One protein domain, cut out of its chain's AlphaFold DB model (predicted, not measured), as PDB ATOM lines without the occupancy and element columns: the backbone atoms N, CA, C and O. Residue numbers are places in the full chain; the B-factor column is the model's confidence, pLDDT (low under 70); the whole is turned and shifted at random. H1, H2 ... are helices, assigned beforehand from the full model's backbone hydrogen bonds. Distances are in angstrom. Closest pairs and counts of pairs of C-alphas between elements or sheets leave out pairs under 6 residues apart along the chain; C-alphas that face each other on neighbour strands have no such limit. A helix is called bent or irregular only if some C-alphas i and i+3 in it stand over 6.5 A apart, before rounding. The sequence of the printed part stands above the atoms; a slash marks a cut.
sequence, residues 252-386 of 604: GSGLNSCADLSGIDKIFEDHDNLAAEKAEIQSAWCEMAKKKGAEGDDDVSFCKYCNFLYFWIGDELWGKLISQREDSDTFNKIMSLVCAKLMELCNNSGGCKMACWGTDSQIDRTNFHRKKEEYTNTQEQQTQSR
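This is residues 252 to 386 of the 604 residues of the protein "CYIR protein" of Plasmodium coatneyi (UniProt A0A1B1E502). The longest helix, H2, runs through the middle of a small bundle, with H1 and H3 packed side by side with it and H4 nearby as a less closely held fourth helix on the side away from H1. H1, H3 and H4 run opposite to H2; the end of H4, residues 380 to 386, sticks out, and the stretch before H1, residues 252 to 271, wraps round the side of H1 away from H2. The printed part has 135 residues, with four named helices in the order H1, H2, H3, H4 and no named strand, and its class is all helix. It is compact, with a radius of gyration of the C-alphas of 15.1 A and spans of 44 by 36 by 24 A.

Start with H2, residues 299 to 324. H3, residues 328 to 346, touches it, and you find their closest C-alphas at Cys 306 and Leu 342, 6.6 A apart. These two form a helical hairpin, at a shallow tilt of 20 degrees and running opposite ways. H1, residues 272 to 291, also touches H2, with the closest C-alphas, those of Ile 281 and Ile 313, 6.5 A apart. H1 and H2 are a helical hairpin too, at a shallow tilt of 12 degrees, opposite ways. H4, residues 365 to 386, is close to H2 but not clearly touching it: look at the closest C-alphas, those of Phe 311 and Lys 372, 6.3 A apart. H4 and H2 run opposite ways at a shallow tilt of 25 degrees. H1 and H3 are only just apart, at 8.4 A, as are H3 and H4, at 8.0 A; H1 and H4 are apart. Every O i to N i+4 pair is within hydrogen-bond range in H3 and H4, against 13 of 16 in H1 and 20 of 22 in H2.

Find C-alpha 299 at (-7.874, 65.761, 270.983); from there H2 runs 38.2 A to C-alpha 324 at (-0.724, 66.901, 308.514). H3 runs 26.1 A from Ser 328 to Cys 346. H1 begins at C-alpha 272, at (-0.375, 55.257, 303.444), and is 28.9 A long. It has a kink of 40 degrees near residue 279 and is irregular, with C-alphas 273 and 276 8.3 A apart. H4 runs 32.4 A to C-alpha 386 at (-14.619, 80.979, 268.947).

Look for the two C-alphas farthest apart at Asp 272 and Ser 385, 45.5 A from each other. The printed part has no cut. The link from H2 to H3 is tight, that from H1 to H2 short, and that from H3 to H4, 18 residues, long. The mean pLDDT of the printed part is 72.1, with 54 residues under 70, among them residues 252 to 263, 291 to 301 and 380 to 386.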
ATOM      1  N   GLY A 252     -17.159  60.480 290.493       61.53
ATOM      2  CA  GLY A 252     -16.607  59.270 289.881       61.53
ATOM      3  C   GLY A 252     -17.290  57.972 290.326       61.53
ATOM      4  O   GLY A 252     -17.472  57.711 291.515       61.53
ATOM      5  N   SER A 253     -17.656  57.136 289.351       55.81
ATOM      6  CA  SER A 253     -18.568  55.987 289.504       55.81
ATOM      7  C   SER A 253     -17.912  54.714 290.069       55.81
ATOM      8  O   SER A 253     -18.336  53.592 289.785       55.81
ATOM      9  N   GLY A 254     -16.891  54.891 290.909       58.12
ATOM     10  CA  GLY A 254     -16.202  53.826 291.628       58.12
ATOM     11  C   GLY A 254     -15.210  53.014 290.787       58.12
ATOM     12  O   GLY A 254     -15.196  53.034 289.554       58.12
ATOM     13  N   LEU A 255     -14.367  52.260 291.493       55.88
ATOM     14  CA  LEU A 255     -13.232  51.518 290.925       55.88
ATOM     15  C   LEU A 255     -13.656  50.316 290.057       55.88
ATOM     16  O   LEU A 255     -12.891  49.858 289.214       55.88
ATOM     17  N   ASN A 256     -14.892  49.834 290.224       56.16
ATOM     18  CA  ASN A 256     -15.414  48.551 289.727       56.16
ATOM     19  C   ASN A 256     -15.435  48.381 288.190       56.16
ATOM     20  O   ASN A 256     -15.846  47.330 287.704       56.16
ATOM     21  N   SER A 257     -15.052  49.407 287.426       57.72
ATOM     22  CA  SER A 257     -15.142  49.460 285.960       57.72
ATOM     23  C   SER A 257     -13.835  49.871 285.261       57.72
ATOM     24  O   SER A 257     -13.843  50.024 284.040       57.72
ATOM     25  N   CYS A 258     -12.728  50.077 285.986       65.69
ATOM     26  CA  CYS A 258     -11.467  50.549 285.401       65.69
ATOM     27  C   CYS A 258     -10.365  49.486 285.454       65.69
ATOM     28  O   CYS A 258      -9.960  49.042 286.523       65.69
ATOM     29  N   ALA A 259      -9.887  49.085 284.272       55.16
ATOM     30  CA  ALA A 259      -8.953  47.972 284.097       55.16
ATOM     31  C   ALA A 259      -7.465  48.350 284.234       55.16
ATOM     32  O   ALA A 259      -6.633  47.457 284.365       55.16
ATOM     33  N   ASP A 260      -7.122  49.643 284.214       61.25
ATOM     34  CA  ASP A 260      -5.758  50.122 284.457       61.25
ATOM     35  C   ASP A 260      -5.750  51.334 285.400       61.25
ATOM     36  O   ASP A 260      -6.074  52.459 285.020       61.25
ATOM     37  N   LEU A 261      -5.369  51.072 286.650       65.62
ATOM     38  CA  LEU A 261      -5.004  52.066 287.665       65.62
ATOM     39  C   LEU A 261      -3.505  51.967 288.017       65.62
ATOM     40  O   LEU A 261      -3.018  52.669 288.904       65.62
ATOM     41  N   SER A 262      -2.748  51.124 287.298       64.19
ATOM     42  CA  SER A 262      -1.392  50.685 287.660       64.19
ATOM     43  C   SER A 262      -0.328  51.785 287.601       64.19
ATOM     44  O   SER A 262       0.776  51.614 288.127       64.19
ATOM     45  N   GLY A 263      -0.658  52.911 286.958       66.44
ATOM     46  CA  GLY A 263       0.121  54.144 286.989       66.44
ATOM     47  C   GLY A 263      -0.115  54.999 288.238       66.44
ATOM     48  O   GLY A 263       0.807  55.700 288.634       66.44
ATOM     49  N   ILE A 264      -1.298  54.932 288.863       75.31
ATOM     50  CA  ILE A 264      -1.679  55.754 290.028       75.31
ATOM     51  C   ILE A 264      -1.287  55.069 291.332       75.31
ATOM     52  O   ILE A 264      -0.773  55.732 292.227       75.31
ATOM     53  N   ASP A 265      -1.509  53.754 291.448       77.56
ATOM     54  CA  ASP A 265      -1.244  53.022 292.695       77.56
ATOM     55  C   ASP A 265       0.177  53.262 293.219       77.56
ATOM     56  O   ASP A 265       0.338  53.609 294.390       77.56
ATOM     57  N   LYS A 266       1.152  53.227 292.302       78.94
ATOM     58  CA  LYS A 266       2.590  53.466 292.510       78.94
ATOM     59  C   LYS A 266       2.971  54.888 292.909       78.94
ATOM     60  O   LYS A 266       4.068  55.096 293.406       78.94
ATOM     61  N   ILE A 267       2.104  55.874 292.682       83.00
ATOM     62  CA  ILE A 267       2.340  57.259 293.130       83.00
ATOM     63  C   ILE A 267       2.122  57.366 294.645       83.00
ATOM     64  O   ILE A 267       2.732  58.203 295.302       83.00
ATOM     65  N   PHE A 268       1.270  56.497 295.191       83.06
ATOM     66  CA  PHE A 268       0.843  56.508 296.588       83.06
ATOM     67  C   PHE A 268       1.259  55.235 297.349       83.06
ATOM     68  O   PHE A 268       0.767  55.002 298.447       83.06
ATOM     69  N   GLU A 269       2.144  54.404 296.783       78.06
ATOM     70  CA  GLU A 269       2.667  53.184 297.431       78.06
ATOM     71  C   GLU A 269       3.503  53.498 298.688       78.06
ATOM     72  O   GLU A 269       3.436  52.746 299.651       78.06
ATOM     73  N   ASP A 270       4.202  54.640 298.721       76.44
ATOM     74  CA  ASP A 270       4.955  55.131 299.890       76.44
ATOM     75  C   ASP A 270       4.137  56.094 300.795       76.44
ATOM     76  O   ASP A 270       4.690  56.713 301.706       76.44
ATOM     77  N   HIS A 271       2.827  56.261 300.548       77.62
ATOM     78  CA  HIS A 271       1.985  57.311 301.153       77.62
ATOM     79  C   HIS A 271       0.668  56.779 301.760       77.62
ATOM     80  O   HIS A 271      -0.427  57.248 301.437       77.62
ATOM     81  N   ASP A 272       0.767  55.823 302.693       74.62
ATOM     82  CA  ASP A 272      -0.375  55.257 303.444       74.62
ATOM     83  C   ASP A 272      -1.264  56.320 304.129       74.62
ATOM     84  O   ASP A 272      -2.464  56.116 304.325       74.62
ATOM     85  N   ASN A 273      -0.701  57.484 304.480       76.06
ATOM     86  CA  ASN A 273      -1.412  58.603 305.109       76.06
ATOM     87  C   ASN A 273      -2.366  59.370 304.169       76.06
ATOM     88  O   ASN A 273      -3.080  60.259 304.640       76.06
ATOM     89  N   LEU A 274      -2.388  59.017 302.877       78.06
ATOM     90  CA  LEU A 274      -3.251  59.581 301.832       78.06
ATOM     91  C   LEU A 274      -4.239  58.543 301.259       78.06
ATOM     92  O   LEU A 274      -4.715  58.679 300.133       78.06
ATOM     93  N   ALA A 275      -4.533  57.462 301.992       78.00
ATOM     94  CA  ALA A 275      -5.321  56.335 301.479       78.00
ATOM     95  C   ALA A 275      -6.769  56.681 301.060       78.00
ATOM     96  O   ALA A 275      -7.328  55.996 300.202       78.00
ATOM     97  N   ALA A 276      -7.381  57.727 301.627       76.81
ATOM     98  CA  ALA A 276      -8.722  58.176 301.233       76.81
ATOM     99  C   ALA A 276      -8.665  59.022 299.950       76.81
ATOM    100  O   ALA A 276      -9.374  58.756 298.980       76.81
ATOM    101  N   GLU A 277      -7.737  59.975 299.925       83.31
ATOM    102  CA  GLU A 277      -7.425  60.855 298.801       83.31
ATOM    103  C   GLU A 277      -7.018  60.030 297.574       83.31
ATOM    104  O   GLU A 277      -7.474  60.293 296.465       83.31
ATOM    105  N   LYS A 278      -6.225  58.968 297.775       84.81
ATOM    106  CA  LYS A 278      -5.865  57.985 296.747       84.81
ATOM    107  C   LYS A 278      -7.107  57.397 296.069       84.81
ATOM    108  O   LYS A 278      -7.146  57.343 294.843       84.81
ATOM    109  N   ALA A 279      -8.119  56.987 296.835       81.56
ATOM    110  CA  ALA A 279      -9.341  56.395 296.289       81.56
ATOM    111  C   ALA A 279     -10.191  57.419 295.510       81.56
ATOM    112  O   ALA A 279     -10.724  57.098 294.445       81.56
ATOM    113  N   GLU A 280     -10.272  58.661 295.995       84.44
ATOM    114  CA  GLU A 280     -10.944  59.773 295.304       84.44
ATOM    115  C   GLU A 280     -10.229  60.118 293.984       84.44
ATOM    116  O   GLU A 280     -10.862  60.185 292.926       84.44
ATOM    117  N   ILE A 281      -8.895  60.218 294.012       87.06
ATOM    118  CA  ILE A 281      -8.039  60.465 292.842       87.06
ATOM    119  C   ILE A 281      -8.147  59.326 291.819       87.06
ATOM    120  O   ILE A 281      -8.302  59.588 290.625       87.06
ATOM    121  N   GLN A 282      -8.128  58.066 292.263       84.88
ATOM    122  CA  GLN A 282      -8.339  56.902 291.396       84.88
ATOM    123  C   GLN A 282      -9.734  56.910 290.749       84.88
ATOM    124  O   GLN A 282      -9.851  56.572 289.571       84.88
ATOM    125  N   SER A 283     -10.778  57.344 291.465       82.44
ATOM    126  CA  SER A 283     -12.140  57.465 290.920       82.44
ATOM    127  C   SER A 283     -12.239  58.556 289.840       82.44
ATOM    128  O   SER A 283     -12.723  58.302 288.734       82.44
ATOM    129  N   ALA A 284     -11.695  59.747 290.099       84.88
ATOM    130  CA  ALA A 284     -11.665  60.850 289.135       84.88
ATOM    131  C   ALA A 284     -10.848  60.528 287.868       84.88
ATOM    132  O   ALA A 284     -11.252  60.843 286.744       84.88
ATOM    133  N   TRP A 285      -9.707  59.859 288.041       84.75
ATOM    134  CA  TRP A 285      -8.853  59.400 286.945       84.75
ATOM    135  C   TRP A 285      -9.511  58.274 286.140       84.75
ATOM    136  O   TRP A 285      -9.396  58.241 284.915       84.75
ATOM    137  N   CYS A 286     -10.255  57.387 286.806       79.69
ATOM    138  CA  CYS A 286     -11.072  56.357 286.171       79.69
ATOM    139  C   CYS A 286     -12.142  56.967 285.240       79.69
ATOM    140  O   CYS A 286     -12.312  56.492 284.117       79.69
ATOM    141  N   GLU A 287     -12.800  58.069 285.624       78.38
ATOM    142  CA  GLU A 287     -13.712  58.791 284.715       78.38
ATOM    143  C   GLU A 287     -12.999  59.442 283.522       78.38
ATOM    144  O   GLU A 287     -13.495  59.377 282.396       78.38
ATOM    145  N   MET A 288     -11.814  60.027 283.728       78.19
ATOM    146  CA  MET A 288     -10.996  60.547 282.624       78.19
ATOM    147  C   MET A 288     -10.612  59.430 281.637       78.19
ATOM    148  O   MET A 288     -10.783  59.592 280.427       78.19
ATOM    149  N   ALA A 289     -10.182  58.270 282.143       75.25
ATOM    150  CA  ALA A 289      -9.815  57.120 281.321       75.25
ATOM    151  C   ALA A 289     -11.002  56.572 280.504       75.25
ATOM    152  O   ALA A 289     -10.822  56.233 279.333       75.25
ATOM    153  N   LYS A 290     -12.220  56.547 281.071       75.38
ATOM    154  CA  LYS A 290     -13.449  56.159 280.349       75.38
ATOM    155  C   LYS A 290     -13.729  57.075 279.153       75.38
ATOM    156  O   LYS A 290     -14.026  56.574 278.069       75.38
ATOM    157  N   LYS A 291     -13.597  58.400 279.310       69.88
ATOM    158  CA  LYS A 291     -13.876  59.362 278.222       69.88
ATOM    159  C   LYS A 291     -12.991  59.171 276.992       69.88
ATOM    160  O   LYS A 291     -13.479  59.322 275.874       69.88
ATOM    161  N   LYS A 292     -11.734  58.753 277.186       65.38
ATOM    162  CA  LYS A 292     -10.785  58.467 276.098       65.38
ATOM    163  C   LYS A 292     -11.275  57.390 275.112       65.38
ATOM    164  O   LYS A 292     -10.801  57.342 273.985       65.38
ATOM    165  N   GLY A 293     -12.204  56.524 275.528       57.59
ATOM    166  CA  GLY A 293     -12.824  55.506 274.671       57.59
ATOM    167  C   GLY A 293     -14.219  55.859 274.139       57.59
ATOM    168  O   GLY A 293     -14.838  55.000 273.516       57.59
ATOM    169  N   ALA A 294     -14.740  57.061 274.421       57.53
ATOM    170  CA  ALA A 294     -16.140  57.426 274.169       57.53
ATOM    171  C   ALA A 294     -16.325  58.651 273.252       57.53
ATOM    172  O   ALA A 294     -17.289  58.693 272.488       57.53
ATOM    173  N   GLU A 295     -15.426  59.638 273.312       50.81
ATOM    174  CA  GLU A 295     -15.421  60.797 272.408       50.81
ATOM    175  C   GLU A 295     -14.475  60.525 271.224       50.81
ATOM    176  O   GLU A 295     -13.321  60.152 271.417       50.81
ATOM    177  N   GLY A 296     -14.964  60.681 269.989       51.81
ATOM    178  CA  GLY A 296     -14.170  60.443 268.781       51.81
ATOM    179  C   GLY A 296     -13.326  61.654 268.379       51.81
ATOM    180  O   GLY A 296     -13.881  62.650 267.926       51.81
ATOM    181  N   ASP A 297     -12.001  61.525 268.490       49.47
ATOM    182  CA  ASP A 297     -10.961  62.325 267.811       49.47
ATOM    183  C   ASP A 297     -10.939  63.865 268.001       49.47
ATOM    184  O   ASP A 297     -10.151  64.543 267.340       49.47
ATOM    185  N   ASP A 298     -11.692  64.458 268.942       57.69
ATOM    186  CA  ASP A 298     -11.389  65.826 269.416       57.69
ATOM    187  C   ASP A 298     -10.328  65.808 270.531       57.69
ATOM    188  O   ASP A 298     -10.620  65.993 271.719       57.69
ATOM    189  N   ASP A 299      -9.066  65.639 270.126       58.75
ATOM    190  CA  ASP A 299      -7.874  65.761 270.983       58.75
ATOM    191  C   ASP A 299      -7.892  67.041 271.854       58.75
ATOM    192  O   ASP A 299      -7.370  67.060 272.975       58.75
ATOM    193  N   VAL A 300      -8.528  68.123 271.378       59.78
ATOM    194  CA  VAL A 300      -8.602  69.412 272.086       59.78
ATOM    195  C   VAL A 300      -9.571  69.358 273.277       59.78
ATOM    196  O   VAL A 300      -9.354  70.073 274.261       59.78
ATOM    197  N   SER A 301     -10.604  68.505 273.230       69.56
ATOM    198  CA  SER A 301     -11.495  68.214 274.367       69.56
ATOM    199  C   SER A 301     -10.731  67.463 275.462       69.56
ATOM    200  O   SER A 301     -10.619  67.936 276.602       69.56
ATOM    201  N   PHE A 302     -10.112  66.336 275.097       76.56
ATOM    202  CA  PHE A 302      -9.438  65.442 276.041       76.56
ATOM    203  C   PHE A 302      -8.273  66.129 276.773       76.56
ATOM    204  O   PHE A 302      -8.150  66.028 277.997       76.56
ATOM    205  N   CYS A 303      -7.482  66.940 276.064       78.56
ATOM    206  CA  CYS A 303      -6.389  67.701 276.671       78.56
ATOM    207  C   CYS A 303      -6.837  68.710 277.738       78.56
ATOM    208  O   CYS A 303      -6.109  68.924 278.710       78.56
ATOM    209  N   LYS A 304      -8.027  69.317 277.618       83.00
ATOM    210  CA  LYS A 304      -8.576  70.170 278.691       83.00
ATOM    211  C   LYS A 304      -8.890  69.324 279.924       83.00
ATOM    212  O   LYS A 304      -8.531  69.712 281.033       83.00
ATOM    213  N   TYR A 305      -9.474  68.143 279.720       82.12
ATOM    214  CA  TYR A 305      -9.799  67.190 280.784       82.12
ATOM    215  C   TYR A 305      -8.554  66.772 281.588       82.12
ATOM    216  O   TYR A 305      -8.568  66.856 282.815       82.12
ATOM    217  N   CYS A 306      -7.450  66.425 280.914       85.06
ATOM    218  CA  CYS A 306      -6.187  66.062 281.573       85.06
ATOM    219  C   CYS A 306      -5.586  67.209 282.407       85.06
ATOM    220  O   CYS A 306      -5.088  66.983 283.509       85.06
ATOM    221  N   ASN A 307      -5.654  68.450 281.912       87.31
ATOM    222  CA  ASN A 307      -5.147  69.615 282.641       87.31
ATOM    223  C   ASN A 307      -6.015  69.969 283.857       87.31
ATOM    224  O   ASN A 307      -5.476  70.227 284.931       87.31
ATOM    225  N   PHE A 308      -7.346  69.945 283.728       88.44
ATOM    226  CA  PHE A 308      -8.223  70.171 284.881       88.44
ATOM    227  C   PHE A 308      -8.110  69.054 285.925       88.44
ATOM    228  O   PHE A 308      -8.171  69.357 287.113       88.44
ATOM    229  N   LEU A 309      -7.861  67.804 285.515       88.44
ATOM    230  CA  LEU A 309      -7.564  66.703 286.438       88.44
ATOM    231  C   LEU A 309      -6.247  66.941 287.198       88.44
ATOM    232  O   LEU A 309      -6.224  66.795 288.415       88.44
ATOM    233  N   TYR A 310      -5.178  67.378 286.518       89.00
ATOM    234  CA  TYR A 310      -3.912  67.755 287.169       89.00
ATOM    235  C   TYR A 310      -4.108  68.838 288.242       89.00
ATOM    236  O   TYR A 310      -3.599  68.706 289.356       89.00
ATOM    237  N   PHE A 311      -4.863  69.897 287.935       88.56
ATOM    238  CA  PHE A 311      -5.106  70.967 288.904       88.56
ATOM    239  C   PHE A 311      -6.036  70.540 290.048       88.56
ATOM    240  O   PHE A 311      -5.777  70.921 291.186       88.56
ATOM    241  N   TRP A 312      -7.046  69.708 289.780       89.38
ATOM    242  CA  TRP A 312      -7.934  69.181 290.818       89.38
ATOM    243  C   TRP A 312      -7.196  68.266 291.805       89.38
ATOM    244  O   TRP A 312      -7.263  68.504 293.008       89.38
ATOM    245  N   ILE A 313      -6.401  67.302 291.312       88.94
ATOM    246  CA  ILE A 313      -5.571  66.424 292.161       88.94
ATOM    247  C   ILE A 313      -4.672  67.261 293.084       88.94
ATOM    248  O   ILE A 313      -4.532  66.958 294.269       88.94
ATOM    249  N   GLY A 314      -4.088  68.340 292.555       88.06
ATOM    250  CA  GLY A 314      -3.256  69.235 293.348       88.06
ATOM    251  C   GLY A 314      -4.023  70.040 294.401       88.06
ATOM    252  O   GLY A 314      -3.473  70.274 295.471       88.06
ATOM    253  N   ASP A 315      -5.281  70.426 294.168       85.81
ATOM    254  CA  ASP A 315      -6.094  71.091 295.196       85.81
ATOM    255  C   ASP A 315      -6.418  70.148 296.369       85.81
ATOM    256  O   ASP A 315      -6.218  70.528 297.529       85.81
ATOM    257  N   GLU A 316      -6.872  68.922 296.075       85.25
ATOM    258  CA  GLU A 316      -7.274  67.938 297.095       85.25
ATOM    259  C   GLU A 316      -6.082  67.516 297.971       85.25
ATOM    260  O   GLU A 316      -6.145  67.582 299.204       85.25
ATOM    261  N   LEU A 317      -4.946  67.176 297.346       84.56
ATOM    262  CA  LEU A 317      -3.709  66.853 298.065       84.56
ATOM    263  C   LEU A 317      -3.216  68.039 298.902       84.56
ATOM    264  O   LEU A 317      -2.852  67.874 300.068       84.56
ATOM    265  N   TRP A 318      -3.226  69.252 298.339       77.62
ATOM    266  CA  TRP A 318      -2.710  70.437 299.024       77.62
ATOM    267  C   TRP A 318      -3.511  70.780 300.293       77.62
ATOM    268  O   TRP A 318      -2.930  71.188 301.304       77.62
ATOM    269  N   GLY A 319      -4.834  70.587 300.272       69.69
ATOM    270  CA  GLY A 319      -5.685  70.771 301.451       69.69
ATOM    271  C   GLY A 319      -5.320  69.838 302.613       69.69
ATOM    272  O   GLY A 319      -5.323  70.258 303.773       69.69
ATOM    273  N   LYS A 320      -4.958  68.585 302.307       72.06
ATOM    274  CA  LYS A 320      -4.671  67.543 303.305       72.06
ATOM    275  C   LYS A 320      -3.229  67.595 303.815       72.06
ATOM    276  O   LYS A 320      -3.033  67.546 305.031       72.06
ATOM    277  N   LEU A 321      -2.241  67.805 302.944       72.75
ATOM    278  CA  LEU A 321      -0.818  67.875 303.324       72.75
ATOM    279  C   LEU A 321      -0.523  69.043 304.286       72.75
ATOM    280  O   LEU A 321       0.206  68.871 305.266       72.75
ATOM    281  N   ILE A 322      -1.189  70.198 304.104       59.88
ATOM    282  CA  ILE A 322      -1.163  71.297 305.091       59.88
ATOM    283  C   ILE A 322      -1.656  70.833 306.469       59.88
ATOM    284  O   ILE A 322      -1.054  71.185 307.485       59.88
ATOM    285  N   SER A 323      -2.743  70.057 306.526       58.22
ATOM    286  CA  SER A 323      -3.347  69.638 307.799       58.22
ATOM    287  C   SER A 323      -2.468  68.665 308.595       58.22
ATOM    288  O   SER A 323      -2.494  68.693 309.824       58.22
ATOM    289  N   GLN A 324      -1.648  67.863 307.903       59.75
ATOM    290  CA  GLN A 324      -0.724  66.901 308.514       59.75
ATOM    291  C   GLN A 324       0.665  67.496 308.830       59.75
ATOM    292  O   GLN A 324       1.459  66.856 309.517       59.75
ATOM    293  N   ARG A 325       0.934  68.751 308.425       56.53
ATOM    294  CA  ARG A 325       2.220  69.462 308.604       56.53
ATOM    295  C   ARG A 325       3.395  68.817 307.846       56.53
ATOM    296  O   ARG A 325       4.536  68.885 308.304       56.53
ATOM    297  N   GLU A 326       3.119  68.222 306.689       58.69
ATOM    298  CA  GLU A 326       4.155  67.744 305.766       58.69
ATOM    299  C   GLU A 326       4.750  68.902 304.941       58.69
ATOM    300  O   GLU A 326       4.229  70.023 304.936       58.69
ATOM    301  N   ASP A 327       5.891  68.659 304.293       63.00
ATOM    302  CA  ASP A 327       6.632  69.686 303.557       63.00
ATOM    303  C   ASP A 327       6.103  69.919 302.129       63.00
ATOM    304  O   ASP A 327       5.370  69.111 301.549       63.00
ATOM    305  N   SER A 328       6.503  71.048 301.532       67.06
ATOM    306  CA  SER A 328       6.272  71.314 300.106       67.06
ATOM    307  C   SER A 328       6.821  70.190 299.237       67.06
ATOM    308  O   SER A 328       6.205  69.805 298.251       67.06
ATOM    309  N   ASP A 329       7.970  69.640 299.612       74.69
ATOM    310  CA  ASP A 329       8.726  68.718 298.779       74.69
ATOM    311  C   ASP A 329       7.991  67.386 298.592       74.69
ATOM    312  O   ASP A 329       8.151  66.740 297.558       74.69
ATOM    313  N   THR A 330       7.142  66.992 299.539       77.69
ATOM    314  CA  THR A 330       6.250  65.830 299.445       77.69
ATOM    315  C   THR A 330       5.125  66.059 298.435       77.69
ATOM    316  O   THR A 330       4.984  65.265 297.502       77.69
ATOM    317  N   PHE A 331       4.424  67.200 298.500       81.75
ATOM    318  CA  PHE A 331       3.484  67.609 297.442       81.75
ATOM    319  C   PHE A 331       4.167  67.661 296.068       81.75
ATOM    320  O   PHE A 331       3.635  67.161 295.078       81.75
ATOM    321  N   ASN A 332       5.376  68.219 296.012       78.94
ATOM    322  CA  ASN A 332       6.133  68.412 294.779       78.94
ATOM    323  C   ASN A 332       6.505  67.078 294.113       78.94
ATOM    324  O   ASN A 332       6.378  66.954 292.892       78.94
ATOM    325  N   LYS A 333       6.923  66.072 294.898       80.88
ATOM    326  CA  LYS A 333       7.197  64.705 294.415       80.88
ATOM    327  C   LYS A 333       5.929  64.077 293.837       80.88
ATOM    328  O   LYS A 333       5.931  63.679 292.671       80.88
ATOM    329  N   ILE A 334       4.838  64.064 294.609       84.12
ATOM    330  CA  ILE A 334       3.558  63.468 294.201       84.12
ATOM    331  C   ILE A 334       3.036  64.144 292.923       84.12
ATOM    332  O   ILE A 334       2.761  63.459 291.940       84.12
ATOM    333  N   MET A 335       2.988  65.479 292.868       86.31
ATOM    334  CA  MET A 335       2.502  66.206 291.687       86.31
ATOM    335  C   MET A 335       3.390  66.038 290.448       86.31
ATOM    336  O   MET A 335       2.877  66.041 289.327       86.31
ATOM    337  N   SER A 336       4.699  65.838 290.622       83.50
ATOM    338  CA  SER A 336       5.606  65.523 289.507       83.50
ATOM    339  C   SER A 336       5.323  64.132 288.925       83.50
ATOM    340  O   SER A 336       5.269  63.975 287.704       83.50
ATOM    341  N   LEU A 337       5.068  63.136 289.782       85.56
ATOM    342  CA  LEU A 337       4.678  61.783 289.366       85.56
ATOM    343  C   LEU A 337       3.280  61.759 288.721       85.56
ATOM    344  O   LEU A 337       3.107  61.164 287.655       85.56
ATOM    345  N   VAL A 338       2.311  62.475 289.304       87.62
ATOM    346  CA  VAL A 338       0.967  62.698 288.734       87.62
ATOM    347  C   VAL A 338       1.074  63.309 287.340       87.62
ATOM    348  O   VAL A 338       0.462  62.795 286.404       87.62
ATOM    349  N   CYS A 339       1.893  64.353 287.162       85.69
ATOM    350  CA  CYS A 339       2.131  64.922 285.839       85.69
ATOM    351  C   CYS A 339       2.708  63.889 284.862       85.69
ATOM    352  O   CYS A 339       2.185  63.749 283.758       85.69
ATOM    353  N   ALA A 340       3.763  63.163 285.246       84.31
ATOM    354  CA  ALA A 340       4.405  62.182 284.371       84.31
ATOM    355  C   ALA A 340       3.402  61.134 283.859       84.31
ATOM    356  O   ALA A 340       3.367  60.844 282.662       84.31
ATOM    357  N   LYS A 341       2.514  60.642 284.733       84.56
ATOM    358  CA  LYS A 341       1.469  59.679 284.359       84.56
ATOM    359  C   LYS A 341       0.309  60.282 283.568       84.56
ATOM    360  O   LYS A 341      -0.198  59.622 282.664       84.56
ATOM    361  N   LEU A 342      -0.060  61.543 283.800       83.56
ATOM    362  CA  LEU A 342      -0.992  62.247 282.911       83.56
ATOM    363  C   LEU A 342      -0.377  62.500 281.525       83.56
ATOM    364  O   LEU A 342      -1.073  62.362 280.525       83.56
ATOM    365  N   MET A 343       0.923  62.788 281.428       79.44
ATOM    366  CA  MET A 343       1.615  62.915 280.139       79.44
ATOM    367  C   MET A 343       1.678  61.583 279.380       79.44
ATOM    368  O   MET A 343       1.394  61.570 278.186       79.44
ATOM    369  N   GLU A 344       1.969  60.458 280.043       79.31
ATOM    370  CA  GLU A 344       1.910  59.122 279.415       79.31
ATOM    371  C   GLU A 344       0.523  58.815 278.820       79.31
ATOM    372  O   GLU A 344       0.419  58.289 277.711       79.31
ATOM    373  N   LEU A 345      -0.556  59.176 279.524       74.75
ATOM    374  CA  LEU A 345      -1.920  58.908 279.063       74.75
ATOM    375  C   LEU A 345      -2.433  59.919 278.031       74.75
ATOM    376  O   LEU A 345      -3.195  59.526 277.144       74.75
ATOM    377  N   CYS A 346      -2.027  61.188 278.113       75.25
ATOM    378  CA  CYS A 346      -2.582  62.276 277.302       75.25
ATOM    379  C   CYS A 346      -1.687  62.725 276.132       75.25
ATOM    380  O   CYS A 346      -2.170  63.441 275.259       75.25
ATOM    381  N   ASN A 347      -0.428  62.278 276.029       64.56
ATOM    382  CA  ASN A 347       0.425  62.590 274.867       64.56
ATOM    383  C   ASN A 347       0.223  61.649 273.665       64.56
ATOM    384  O   ASN A 347       0.661  61.978 272.567       64.56
ATOM    385  N   ASN A 348      -0.471  60.518 273.834       58.38
ATOM    386  CA  ASN A 348      -0.818  59.621 272.717       58.38
ATOM    387  C   ASN A 348      -1.881  60.219 271.761       58.38
ATOM    388  O   ASN A 348      -2.176  59.619 270.733       58.38
ATOM    389  N   SER A 349      -2.433  61.386 272.105       55.91
ATOM    390  CA  SER A 349      -3.393  62.205 271.350       55.91
ATOM    391  C   SER A 349      -2.711  63.468 270.799       55.91
ATOM    392  O   SER A 349      -2.756  64.536 271.414       55.91
ATOM    393  N   GLY A 350      -1.978  63.295 269.690       53.84
ATOM    394  CA  GLY A 350      -1.672  64.304 268.657       53.84
ATOM    395  C   GLY A 350      -0.817  65.545 268.981       53.84
ATOM    396  O   GLY A 350      -0.052  65.983 268.122       53.84
ATOM    397  N   GLY A 351      -0.917  66.145 270.170       61.25
ATOM    398  CA  GLY A 351      -0.305  67.455 270.447       61.25
ATOM    399  C   GLY A 351      -0.539  68.030 271.848       61.25
ATOM    400  O   GLY A 351      -0.573  69.251 272.017       61.25
ATOM    401  N   CYS A 352      -0.738  67.183 272.857       69.94
ATOM    402  CA  CYS A 352      -1.221  67.612 274.169       69.94
ATOM    403  C   CYS A 352      -0.196  68.404 275.006       69.94
ATOM    404  O   CYS A 352       0.624  67.848 275.735       69.94
ATOM    405  N   LYS A 353      -0.262  69.741 274.969       76.19
ATOM    406  CA  LYS A 353       0.567  70.591 275.839       76.19
ATOM    407  C   LYS A 353      -0.013  70.672 277.258       76.19
ATOM    408  O   LYS A 353      -0.773  71.587 277.576       76.19
ATOM    409  N   MET A 354       0.375  69.729 278.115       80.25
ATOM    410  CA  MET A 354       0.111  69.786 279.558       80.25
ATOM    411  C   MET A 354       0.742  71.035 280.204       80.25
ATOM    412  O   MET A 354       1.890  71.384 279.933       80.25
ATOM    413  N   ALA A 355       0.000  71.686 281.102       76.12
ATOM    414  CA  ALA A 355       0.392  72.881 281.859       76.12
ATOM    415  C   ALA A 355       1.217  72.571 283.126       76.12
ATOM    416  O   ALA A 355       1.457  73.455 283.958       76.12
ATOM    417  N   CYS A 356       1.667  71.321 283.257       77.31
ATOM    418  CA  CYS A 356       2.569  70.850 284.299       77.31
ATOM    419  C   CYS A 356       3.779  71.763 284.523       77.31
ATOM    420  O   CYS A 356       4.160  72.598 283.694       77.31
ATOM    421  N   TRP A 357       4.460  71.555 285.645       66.75
ATOM    422  CA  TRP A 357       5.853  71.962 285.769       66.75
ATOM    423  C   TRP A 357       6.806  70.864 285.281       66.75
ATOM    424  O   TRP A 357       6.491  69.682 285.365       66.75
ATOM    425  N   GLY A 358       7.947  71.283 284.729       57.22
ATOM    426  CA  GLY A 358       9.077  70.396 284.469       57.22
ATOM    427  C   GLY A 358       9.876  70.141 285.747       57.22
ATOM    428  O   GLY A 358       9.669  70.809 286.760       57.22
ATOM    429  N   THR A 359      10.813  69.201 285.673       49.75
ATOM    430  CA  THR A 359      11.630  68.701 286.795       49.75
ATOM    431  C   THR A 359      12.531  69.740 287.468       49.75
ATOM    432  O   THR A 359      13.011  69.506 288.573       49.75
ATOM    433  N   ASP A 360      12.760  70.884 286.823       48.06
ATOM    434  CA  ASP A 360      13.910  71.754 287.102       48.06
ATOM    435  C   ASP A 360      13.554  72.981 287.964       48.06
ATOM    436  O   ASP A 360      14.315  73.944 288.056       48.06
ATOM    437  N   SER A 361      12.372  72.979 288.585       56.25
ATOM    438  CA  SER A 361      11.842  74.110 289.353       56.25
ATOM    439  C   SER A 361      11.058  73.645 290.574       56.25
ATOM    440  O   SER A 361      10.117  72.864 290.434       56.25
ATOM    441  N   GLN A 362      11.406  74.170 291.754       58.12
ATOM    442  CA  GLN A 362      10.643  73.944 292.982       58.12
ATOM    443  C   GLN A 362       9.192  74.391 292.796       58.12
ATOM    444  O   GLN A 362       8.925  75.515 292.364       58.12
ATOM    445  N   ILE A 363       8.266  73.499 293.138       61.94
ATOM    446  CA  ILE A 363       6.840  73.799 293.165       61.94
ATOM    447  C   ILE A 363       6.511  74.369 294.556       61.94
ATOM    448  O   ILE A 363       7.037  73.927 295.576       61.94
ATOM    449  N   ASP A 364       5.663  75.392 294.603       64.25
ATOM    450  CA  ASP A 364       5.092  75.911 295.846       64.25
ATOM    451  C   ASP A 364       3.613  76.253 295.637       64.25
ATOM    452  O   ASP A 364       3.123  76.313 294.504       64.25
ATOM    453  N   ARG A 365       2.899  76.496 296.744       65.12
ATOM    454  CA  ARG A 365       1.469  76.827 296.747       65.12
ATOM    455  C   ARG A 365       1.117  77.980 295.807       65.12
ATOM    456  O   ARG A 365       0.140  77.906 295.064       65.12
ATOM    457  N   THR A 366       1.876  79.064 295.903       66.94
ATOM    458  CA  THR A 366       1.617  80.334 295.223       66.94
ATOM    459  C   THR A 366       1.764  80.149 293.721       66.94
ATOM    460  O   THR A 366       0.911  80.576 292.947       66.94
ATOM    461  N   ASN A 367       2.816  79.447 293.307       72.25
ATOM    462  CA  ASN A 367       3.097  79.174 291.911       72.25
ATOM    463  C   ASN A 367       2.216  78.063 291.315       72.25
ATOM    464  O   ASN A 367       1.888  78.141 290.131       72.25
ATOM    465  N   PHE A 368       1.779  77.075 292.107       78.38
ATOM    466  CA  PHE A 368       0.777  76.092 291.679       78.38
ATOM    467  C   PHE A 368      -0.566  76.770 291.365       78.38
ATOM    468  O   PHE A 368      -1.074  76.632 290.250       78.38
ATOM    469  N   HIS A 369      -1.096  77.576 292.296       73.62
ATOM    470  CA  HIS A 369      -2.345  78.321 292.078       73.62
ATOM    471  C   HIS A 369      -2.218  79.354 290.949       73.62
ATOM    472  O   HIS A 369      -3.112  79.443 290.111       73.62
ATOM    473  N   ARG A 370      -1.080  80.059 290.839       76.62
ATOM    474  CA  ARG A 370      -0.801  80.966 289.708       76.62
ATOM    475  C   ARG A 370      -0.819  80.237 288.360       76.62
ATOM    476  O   ARG A 370      -1.427  80.723 287.414       76.62
ATOM    477  N   LYS A 371      -0.202  79.053 288.255       77.94
ATOM    478  CA  LYS A 371      -0.222  78.253 287.014       77.94
ATOM    479  C   LYS A 371      -1.619  77.753 286.646       77.94
ATOM    480  O   LYS A 371      -1.966  77.723 285.466       77.94
ATOM    481  N   LYS A 372      -2.411  77.365 287.646       81.56
ATOM    482  CA  LYS A 372      -3.823  76.996 287.488       81.56
ATOM    483  C   LYS A 372      -4.629  78.167 286.919       81.56
ATOM    484  O   LYS A 372      -5.345  77.996 285.936       81.56
ATOM    485  N   GLU A 373      -4.447  79.361 287.479       74.62
ATOM    486  CA  GLU A 373      -5.070  80.601 287.005       74.62
ATOM    487  C   GLU A 373      -4.641  80.962 285.569       74.62
ATOM    488  O   GLU A 373      -5.497  81.184 284.711       74.62
ATOM    489  N   GLU A 374      -3.338  80.936 285.267       78.88
ATOM    490  CA  GLU A 374      -2.789  81.151 283.916       78.88
ATOM    491  C   GLU A 374      -3.402  80.193 282.879       78.88
ATOM    492  O   GLU A 374      -3.767  80.610 281.771       78.88
ATOM    493  N   TYR A 375      -3.574  78.916 283.240       79.38
ATOM    494  CA  TYR A 375      -4.227  77.934 282.379       79.38
ATOM    495  C   TYR A 375      -5.722  78.221 282.183       79.38
ATOM    496  O   TYR A 375      -6.162  78.308 281.033       79.38
ATOM    497  N   THR A 376      -6.502  78.414 283.257       73.81
ATOM    498  CA  THR A 376      -7.945  78.709 283.156       73.81
ATOM    499  C   THR A 376      -8.190  79.964 282.310       73.81
ATOM    500  O   THR A 376      -8.994  79.924 281.377       73.81
ATOM    501  N   ASN A 377      -7.421  81.037 282.534       72.25
ATOM    502  CA  ASN A 377      -7.503  82.278 281.757       72.25
ATOM    503  C   ASN A 377      -7.255  82.040 280.253       72.25
ATOM    504  O   ASN A 377      -7.979  82.567 279.404       72.25
ATOM    505  N   THR A 378      -6.274  81.196 279.913       76.19
ATOM    506  CA  THR A 378      -5.971  80.822 278.521       76.19
ATOM    507  C   THR A 378      -7.146  80.082 277.863       76.19
ATOM    508  O   THR A 378      -7.485  80.357 276.708       76.19
ATOM    509  N   GLN A 379      -7.809  79.175 278.589       71.88
ATOM    510  CA  GLN A 379      -8.959  78.422 278.069       71.88
ATOM    511  C   GLN A 379     -10.191  79.310 277.830       71.88
ATOM    512  O   GLN A 379     -10.901  79.136 276.831       71.88
ATOM    513  N   GLU A 380     -10.438  80.290 278.700       64.06
ATOM    514  CA  GLU A 380     -11.567  81.213 278.543       64.06
ATOM    515  C   GLU A 380     -11.381  82.188 277.374       64.06
ATOM    516  O   GLU A 380     -12.348  82.487 276.669       64.06
ATOM    517  N   GLN A 381     -10.155  82.654 277.111       60.88
ATOM    518  CA  GLN A 381      -9.865  83.502 275.947       60.88
ATOM    519  C   GLN A 381     -10.113  82.755 274.627       60.88
ATOM    520  O   GLN A 381     -10.819  83.261 273.755       60.88
ATOM    521  N   GLN A 382      -9.621  81.516 274.498       60.09
ATOM    522  CA  GLN A 382      -9.859  80.681 273.309       60.09
ATOM    523  C   GLN A 382     -11.355  80.425 273.055       60.09
ATOM    524  O   GLN A 382     -11.810  80.434 271.908       60.09
ATOM    525  N   THR A 383     -12.131  80.236 274.125       56.38
ATOM    526  CA  THR A 383     -13.580  79.987 274.048       56.38
ATOM    527  C   THR A 383     -14.348  81.230 273.578       56.38
ATOM    528  O   THR A 383     -15.247  81.120 272.741       56.38
ATOM    529  N   GLN A 384     -13.951  82.422 274.040       53.72
ATOM    530  CA  GLN A 384     -14.525  83.708 273.614       53.72
ATOM    531  C   GLN A 384     -14.177  84.064 272.161       53.72
ATOM    532  O   GLN A 384     -15.024  84.571 271.423       53.72
ATOM    533  N   SER A 385     -12.956  83.749 271.719       49.53
ATOM    534  CA  SER A 385     -12.546  83.937 270.323       49.53
ATOM    535  C   SER A 385     -13.356  83.068 269.357       49.53
ATOM    536  O   SER A 385     -13.712  83.538 268.280       49.53
ATOM    537  N   ARG A 386     -13.717  81.832 269.747       46.69
ATOM    538  CA  ARG A 386     -14.619  80.979 268.947       46.69
ATOM    539  C   ARG A 386     -16.055  81.514 268.892       46.69
ATOM    540  O   ARG A 386     -16.661  81.445 267.830       46.69
TER     541      ARG A 386